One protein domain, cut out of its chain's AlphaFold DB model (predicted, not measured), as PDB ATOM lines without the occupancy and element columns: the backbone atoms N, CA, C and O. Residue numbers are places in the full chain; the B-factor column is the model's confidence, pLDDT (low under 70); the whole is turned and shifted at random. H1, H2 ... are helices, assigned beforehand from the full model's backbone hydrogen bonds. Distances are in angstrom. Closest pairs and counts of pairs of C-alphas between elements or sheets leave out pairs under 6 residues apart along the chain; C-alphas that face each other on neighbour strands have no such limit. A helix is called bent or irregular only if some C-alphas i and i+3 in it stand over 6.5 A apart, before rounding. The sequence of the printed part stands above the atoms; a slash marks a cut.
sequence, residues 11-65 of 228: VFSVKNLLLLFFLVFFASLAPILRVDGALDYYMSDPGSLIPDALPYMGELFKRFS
ATOM      1  N   VAL A  11      14.436  -7.020 -32.120       73.31
ATOM      2  CA  VAL A  11      13.546  -7.297 -30.978       73.31
ATOM      3  C   VAL A  11      12.971  -8.720 -31.025       73.31
ATOM      4  O   VAL A  11      12.844  -9.355 -29.986       73.31
ATOM      5  N   PHE A  12      12.732  -9.268 -32.220       82.88
ATOM      6  CA  PHE A  12      12.123 -10.589 -32.420       82.88
ATOM      7  C   PHE A  12      13.126 -11.746 -32.488       82.88
ATOM      8  O   PHE A  12      12.763 -12.868 -32.836       82.88
ATOM      9  N   SER A  13      14.403 -11.514 -32.171       89.25
ATOM     10  CA  SER A  13      15.338 -12.634 -32.038       89.25
ATOM     11  C   SER A  13      14.967 -13.506 -30.833       89.25
ATOM     12  O   SER A  13      14.608 -12.985 -29.778       89.25
ATOM     13  N   VAL A  14      15.118 -14.830 -30.958       90.12
ATOM     14  CA  VAL A  14      14.828 -15.792 -29.875       90.12
ATOM     15  C   VAL A  14      15.530 -15.401 -28.571       90.12
ATOM     16  O   VAL A  14      14.921 -15.415 -27.508       90.12
ATOM     17  N   LYS A  15      16.792 -14.957 -28.655       90.50
ATOM     18  CA  LYS A  15      17.557 -14.462 -27.502       90.50
ATOM     19  C   LYS A  15      16.862 -13.294 -26.792       90.50
ATOM     20  O   LYS A  15      16.813 -13.273 -25.566       90.50
ATOM     21  N   ASN A  16      16.350 -12.324 -27.545       86.88
ATOM     22  CA  ASN A  16      15.703 -11.145 -26.973       86.88
ATOM     23  C   ASN A  16      14.310 -11.469 -26.426       86.88
ATOM     24  O   ASN A  16      13.937 -10.924 -25.393       86.88
ATOM     25  N   LEU A  17      13.582 -12.397 -27.054       90.00
ATOM     26  CA  LEU A  17      12.312 -12.905 -26.530       90.00
ATOM     27  C   LEU A  17      12.507 -13.666 -25.210       90.00
ATOM     28  O   LEU A  17      11.757 -13.440 -24.265       90.00
ATOM     29  N   LEU A  18      13.549 -14.498 -25.107       91.19
ATOM     30  CA  LEU A  18      13.912 -15.174 -23.857       91.19
ATOM     31  C   LEU A  18      14.314 -14.179 -22.765       91.19
ATOM     32  O   LEU A  18      13.903 -14.330 -21.619       91.19
ATOM     33  N   LEU A  19      15.081 -13.142 -23.117       91.38
ATOM     34  CA  LEU A  19      15.440 -12.078 -22.180       91.38
ATOM     35  C   LEU A  19      14.202 -11.312 -21.697       91.38
ATOM     36  O   LEU A  19      14.078 -11.054 -20.504       91.38
ATOM     37  N   LEU A  20      13.283 -10.969 -22.601       87.75
ATOM     38  CA  LEU A  20      12.032 -10.298 -22.254       87.75
ATOM     39  C   LEU A  20      11.186 -11.165 -21.317       87.75
ATOM     40  O   LEU A  20      10.724 -10.674 -20.292       87.75
ATOM     41  N   PHE A  21      11.031 -12.453 -21.634       88.62
ATOM     42  CA  PHE A  21      10.323 -13.399 -20.776       88.62
ATOM     43  C   PHE A  21      10.963 -13.488 -19.387       88.62
ATOM     44  O   PHE A  21      10.261 -13.373 -18.385       88.62
ATOM     45  N   PHE A  22      12.291 -13.610 -19.321       90.81
ATOM     46  CA  PHE A  22      13.028 -13.615 -18.059       90.81
ATOM     47  C   PHE A  22      12.793 -12.335 -17.252       90.81
ATOM     48  O   PHE A  22      12.568 -12.417 -16.051       90.81
ATOM     49  N   LEU A  23      12.801 -11.161 -17.890       90.31
ATOM     50  CA  LEU A  23      12.547  -9.888 -17.212       90.31
ATOM     51  C   LEU A  23      11.115  -9.791 -16.672       90.31
ATOM     52  O   LEU A  23      10.929  -9.331 -15.548       90.31
ATOM     53  N   VAL A  24      10.117 -10.235 -17.442       88.62
ATOM     54  CA  VAL A  24       8.710 -10.255 -17.001       88.62
ATOM     55  C   VAL A  24       8.525 -11.225 -15.836       88.62
ATOM     56  O   VAL A  24       7.914 -10.857 -14.837       88.62
ATOM     57  N   PHE A  25       9.096 -12.428 -15.929       89.56
ATOM     58  CA  PHE A  25       9.072 -13.411 -14.847       89.56
ATOM     59  C   PHE A  25       9.793 -12.890 -13.598       89.56
ATOM     60  O   PHE A  25       9.258 -12.933 -12.500       89.56
ATOM     61  N   PHE A  26      10.985 -12.314 -13.751       90.44
ATOM     62  CA  PHE A  26      11.724 -11.729 -12.635       90.44
ATOM     63  C   PHE A  26      10.931 -10.606 -11.951       90.44
ATOM     64  O   PHE A  26      10.870 -10.545 -10.725       90.44
ATOM     65  N   ALA A  27      10.273  -9.739 -12.726       88.50
ATOM     66  CA  ALA A  27       9.415  -8.692 -12.184       88.50
ATOM     67  C   ALA A  27       8.198  -9.256 -11.426       88.50
ATOM     68  O   ALA A  27       7.782  -8.667 -10.427       88.50
ATOM     69  N   SER A  28       7.649 -10.398 -11.857       89.56
ATOM     70  CA  SER A  28       6.504 -11.040 -11.201       89.56
ATOM     71  C   SER A  28       6.872 -11.773  -9.908       89.56
ATOM     72  O   SER A  28       5.979 -12.086  -9.128       89.56
ATOM     73  N   LEU A  29       8.164 -11.984  -9.630       90.88
ATOM     74  CA  LEU A  29       8.636 -12.472  -8.329       90.88
ATOM     75  C   LEU A  29       8.565 -11.392  -7.238       90.88
ATOM     76  O   LEU A  29       8.490 -11.706  -6.052       90.88
ATOM     77  N   ALA A  30       8.592 -10.108  -7.606       88.94
ATOM     78  CA  ALA A  30       8.669  -9.030  -6.624       88.94
ATOM     79  C   ALA A  30       7.478  -8.989  -5.639       88.94
ATOM     80  O   ALA A  30       7.731  -8.775  -4.457       88.94
ATOM     81  N   PRO A  31       6.209  -9.182  -6.052       86.25
ATOM     82  CA  PRO A  31       5.080  -9.238  -5.123       86.25
ATOM     83  C   PRO A  31       5.165 -10.406  -4.134       86.25
ATOM     84  O   PRO A  31       4.968 -10.186  -2.943       86.25
ATOM     85  N   ILE A  32       5.507 -11.612  -4.604       90.38
ATOM     86  CA  ILE A  32       5.541 -12.819  -3.759       90.38
ATOM     87  C   ILE A  32       6.711 -12.813  -2.774       90.38
ATOM     88  O   ILE A  32       6.557 -13.228  -1.634       90.38
ATOM     89  N   LEU A  33       7.864 -12.263  -3.167       91.44
ATOM     90  CA  LEU A  33       9.047 -12.185  -2.304       91.44
ATOM     91  C   LEU A  33       8.980 -11.057  -1.267       91.44
ATOM     92  O   LEU A  33       9.823 -11.000  -0.376       91.44
ATOM     93  N   ARG A  34       8.015 -10.140  -1.387       86.50
ATOM     94  CA  ARG A  34       7.800  -9.045  -0.426       86.50
ATOM     95  C   ARG A  34       6.937  -9.447   0.766       86.50
ATOM     96  O   ARG A  34       6.791  -8.639   1.677       86.50
ATOM     97  N   VAL A  35       6.347 -10.638   0.737       89.75
ATOM     98  CA  VAL A  35       5.558 -11.166   1.850       89.75
ATOM     99  C   VAL A  35       6.501 -11.651   2.950       89.75
ATOM    100  O   VAL A  35       7.520 -12.287   2.673       89.75
ATOM    101  N   ASP A  36       6.165 -11.352   4.202       89.94
ATOM    102  CA  ASP A  36       6.941 -11.810   5.354       89.94
ATOM    103  C   ASP A  36       7.040 -13.347   5.363       89.94
ATOM    104  O   ASP A  36       6.044 -14.050   5.200       89.94
ATOM    105  N   GLY A  37       8.256 -13.879   5.530       90.25
ATOM    106  CA  GLY A  37       8.519 -15.326   5.516       90.25
ATOM    107  C   GLY A  37       8.575 -15.978   4.125       90.25
ATOM    108  O   GLY A  37       8.786 -17.188   4.034       90.25
ATOM    109  N   ALA A  38       8.446 -15.212   3.033       90.00
ATOM    110  CA  ALA A  38       8.479 -15.755   1.671       90.00
ATOM    111  C   ALA A  38       9.779 -16.511   1.349       90.00
ATOM    112  O   ALA A  38       9.748 -17.546   0.687       90.00
ATOM    113  N   LEU A  39      10.928 -16.022   1.828       89.62
ATOM    114  CA  LEU A  39      12.214 -16.683   1.587       89.62
ATOM    115  C   LEU A  39      12.268 -18.079   2.218       89.62
ATOM    116  O   LEU A  39      12.653 -19.027   1.539       89.62
ATOM    117  N   ASP A  40      11.832 -18.219   3.471       92.81
ATOM    118  CA  ASP A  40      11.826 -19.507   4.173       92.81
ATOM    119  C   ASP A  40      10.875 -20.503   3.494       92.81
ATOM    120  O   ASP A  40      11.224 -21.668   3.288       92.81
ATOM    121  N   TYR A  41       9.705 -20.021   3.065       93.19
ATOM    122  CA  TYR A  41       8.730 -20.810   2.319       93.19
ATOM    123  C   TYR A  41       9.325 -21.372   1.019       93.19
ATOM    124  O   TYR A  41       9.375 -22.592   0.845       93.19
ATOM    125  N   TYR A  42       9.871 -20.518   0.149       94.25
ATOM    126  CA  TYR A  42      10.404 -20.949  -1.151       94.25
ATOM    127  C   TYR A  42      11.733 -21.709  -1.060       94.25
ATOM    128  O   TYR A  42      12.077 -22.449  -1.981       94.25
ATOM    129  N   MET A  43      12.485 -21.572   0.037       92.44
ATOM    130  CA  MET A  43      13.630 -22.445   0.317       92.44
ATOM    131  C   MET A  43      13.188 -23.863   0.696       92.44
ATOM    132  O   MET A  43      13.878 -24.822   0.349       92.44
ATOM    133  N   SER A  44      12.052 -23.999   1.388       94.75
ATOM    134  CA  SER A  44      11.490 -25.293   1.794       94.75
ATOM    135  C   SER A  44      10.705 -26.000   0.683       94.75
ATOM    136  O   SER A  44      10.766 -27.224   0.585       94.75
ATOM    137  N   ASP A  45      10.037 -25.240  -0.190       94.00
ATOM    138  CA  ASP A  45       9.326 -25.754  -1.363       94.00
ATOM    139  C   ASP A  45       9.625 -24.913  -2.619       94.00
ATOM    140  O   ASP A  45       8.816 -24.077  -3.032       94.00
ATOM    141  N   PRO A  46      10.772 -25.140  -3.285       91.31
ATOM    142  CA  PRO A  46      11.133 -24.411  -4.501       91.31
ATOM    143  C   PRO A  46      10.164 -24.630  -5.674       91.31
ATOM    144  O   PRO A  46      10.143 -23.830  -6.612       91.31
ATOM    145  N   GLY A  47       9.373 -25.712  -5.650       92.50
ATOM    146  CA  GLY A  47       8.421 -26.052  -6.709       92.50
ATOM    147  C   GLY A  47       7.233 -25.091  -6.786       92.50
ATOM    148  O   GLY A  47       6.674 -24.906  -7.868       92.50
ATOM    149  N   SER A  48       6.897 -24.436  -5.670       91.75
ATOM    150  CA  SER A  48       5.807 -23.456  -5.563       91.75
ATOM    151  C   SER A  48       6.126 -22.093  -6.198       91.75
ATOM    152  O   SER A  48       5.219 -21.354  -6.576       91.75
ATOM    153  N   LEU A  49       7.406 -21.766  -6.420       91.06
ATOM    154  CA  LEU A  49       7.824 -20.433  -6.874       91.06
ATOM    155  C   LEU A  49       7.232 -20.045  -8.241       91.06
ATOM    156  O   LEU A  49       6.787 -18.918  -8.446       91.06
ATOM    157  N   ILE A  50       7.241 -20.977  -9.197       90.50
ATOM    158  CA  ILE A  50       6.709 -20.748 -10.548       90.50
ATOM    159  C   ILE A  50       5.179 -20.586 -10.539       90.50
ATOM    160  O   ILE A  50       4.708 -19.582 -11.086       90.50
ATOM    161  N   PRO A  51       4.386 -21.521  -9.973       92.25
ATOM    162  CA  PRO A  51       2.932 -21.380  -9.945       92.25
ATOM    163  C   PRO A  51       2.473 -20.133  -9.187       92.25
ATOM    164  O   PRO A  51       1.526 -19.493  -9.639       92.25
ATOM    165  N   ASP A  52       3.181 -19.719  -8.135       91.75
ATOM    166  CA  ASP A  52       2.847 -18.504  -7.386       91.75
ATOM    167  C   ASP A  52       3.183 -17.217  -8.153       91.75
ATOM    168  O   ASP A  52       2.487 -16.213  -8.016       91.75
ATOM    169  N   ALA A  53       4.221 -17.231  -8.994       90.50
ATOM    170  CA  ALA A  53       4.623 -16.080  -9.803       90.50
ATOM    171  C   ALA A  53       3.738 -15.864 -11.044       90.50
ATOM    172  O   ALA A  53       3.599 -14.731 -11.516       90.50
ATOM    173  N   LEU A  54       3.154 -16.937 -11.593       89.50
ATOM    174  CA  LEU A  54       2.371 -16.914 -12.835       89.50
ATOM    175  C   LEU A  54       1.177 -15.935 -12.804       89.50
ATOM    176  O   LEU A  54       1.044 -15.160 -13.756       89.50
ATOM    177  N   PRO A  55       0.335 -15.887 -11.749       89.06
ATOM    178  CA  PRO A  55      -0.762 -14.920 -11.655       89.06
ATOM    179  C   PRO A  55      -0.292 -13.465 -11.766       89.06
ATOM    180  O   PRO A  55      -0.900 -12.657 -12.475       89.06
ATOM    181  N   TYR A  56       0.844 -13.137 -11.143       87.62
ATOM    182  CA  TYR A  56       1.392 -11.782 -11.148       87.62
ATOM    183  C   TYR A  56       1.955 -11.369 -12.509       87.62
ATOM    184  O   TYR A  56       1.984 -10.177 -12.807       87.62
ATOM    185  N   MET A  57       2.344 -12.312 -13.377       85.06
ATOM    186  CA  MET A  57       2.735 -11.980 -14.753       85.06
ATOM    187  C   MET A  57       1.579 -11.323 -15.518       85.06
ATOM    188  O   MET A  57       1.794 -10.347 -16.234       85.06
ATOM    189  N   GLY A  58       0.349 -11.818 -15.337       79.75
ATOM    190  CA  GLY A  58      -0.854 -11.211 -15.913       79.75
ATOM    191  C   GLY A  58      -1.190  -9.857 -15.280       79.75
ATOM    192  O   GLY A  58      -1.573  -8.918 -15.981       79.75
ATOM    193  N   GLU A  59      -0.991  -9.722 -13.966       80.00
ATOM    194  CA  GLU A  59      -1.179  -8.444 -13.272       80.00
ATOM    195  C   GLU A  59      -0.200  -7.362 -13.717       80.00
ATOM    196  O   GLU A  59      -0.585  -6.196 -13.756       80.00
ATOM    197  N   LEU A  60       1.043  -7.707 -14.077       77.94
ATOM    198  CA  LEU A  60       2.011  -6.730 -14.582       77.94
ATOM    199  C   LEU A  60       1.443  -5.971 -15.785       77.94
ATOM    200  O   LEU A  60       1.500  -4.745 -15.808       77.94
ATOM    201  N   PHE A  61       0.814  -6.668 -16.735       71.88
ATOM    202  CA  PHE A  61       0.188  -6.022 -17.893       71.88
ATOM    203  C   PHE A  61      -0.956  -5.085 -17.502       71.88
ATOM    204  O   PHE A  61      -1.062  -3.999 -18.068       71.88
ATOM    205  N   LYS A  62      -1.772  -5.460 -16.509       73.25
ATOM    206  CA  LYS A  62      -2.822  -4.578 -15.974       73.25
ATOM    207  C   LYS A  62      -2.230  -3.348 -15.290       73.25
ATOM    208  O   LYS A  62      -2.705  -2.250 -15.524       73.25
ATOM    209  N   ARG A  63      -1.153  -3.506 -14.516       69.44
ATOM    210  CA  ARG A  63      -0.453  -2.395 -13.844       69.44
ATOM    211  C   ARG A  63       0.188  -1.410 -14.821       69.44
ATOM    212  O   ARG A  63       0.319  -0.238 -14.490       69.44
ATOM    213  N   PHE A  64       0.592  -1.873 -16.005       68.56
ATOM    214  CA  PHE A  64       1.073  -1.006 -17.085       68.56
ATOM    215  C   PHE A  64      -0.054  -0.391 -17.924       68.56
ATOM    216  O   PHE A  64       0.215   0.484 -18.745       68.56
ATOM    217  N   SER A  65      -1.296  -0.837 -17.739       76.06
ATOM    218  CA  SER A  65      -2.459  -0.307 -18.434       76.06
ATOM    219  C   SER A  65      -3.130   0.786 -17.605       76.06
ATOM    220  O   SER A  65      -3.368   0.626 -16.414       76.06
TER     221      SER A  65
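This is residues 11 to 65 of the 228 residues of an uncharacterized protein of Pseudoalteromonas sp. PS1M3 (UniProt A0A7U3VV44). Two long helices, H1 and H3, cross nearly at right angles in a lopsided X, and the short helix H2 joins them at one end, turning the chain back from H1 to H3 in an open loop. The crossing lies in the later part of H1 and in the later half of H3, and residues 12 to 19, of which 14 to 19 belong to H1, stick out as a free arm. The printed part has 55 residues with three named helices, in the order H1, H2, H3, and no named strand; the class is all helix. The whole is loose, with a radius of gyration of the C-alphas of 12.8 A, and spans 38 by 25 by 14 A, only just flat.

H1, residues 14 to 33, touches H3, residues 46 to 63, with its residues 24 to 32 alone. H3 in turn touches H1 with residues 52 to 60 alone. The closest C-alphas of the two are those of Ser 28 and Tyr 56, 5.2 A apart, and their lines are about perpendicular at 81 degrees. H2, residues 38 to 44, follows H1 after a tight link of 4 residues. H1 and H2 are close but not clearly touching, with the closest C-alphas, those of Leu 33 and Leu 39, 6.7 A apart; their lines stand at 72 degrees, only just about perpendicular. A tight link of 1 residue joins H2 to H3. These two are also close but not clearly touching, with the closest C-alphas, those of Tyr 42 and Leu 49, 6.3 A apart. They run opposite ways at a shallow tilt of 32 degrees, only just short of steep. In H2 every O i to N i+4 pair is within hydrogen-bond range; in H1 it is 13 of 16 and in H3 7 of 14.

H1 begins at C-alpha 14, at (14.828, -15.792, -29.875), and measures 28.4 A to C-alpha 33, at (9.047, -12.185, -2.304). It is neither bent nor irregular, but only just: C-alphas 28 and 31 are 6.5 A apart. H2 runs from Ala 38 to Ser 44. H3 measures 26.6 A from Pro 46 to Arg 63, with C-alpha 63 at (-0.453, -2.395, -13.844). It is only just irregular, with C-alphas 47 and 50 at 6.8 A, and has a kink of 32 degrees near residue 55.

The two C-alphas farthest apart are those of Phe 12 and Gly 37, at 38.4 A. Residues 43 to 48, of which 46 to 48 belong to H3, also stand free. The printed part has no cut. Its mean pLDDT is 87.5, and residues 63 to 64 of the model are under 70.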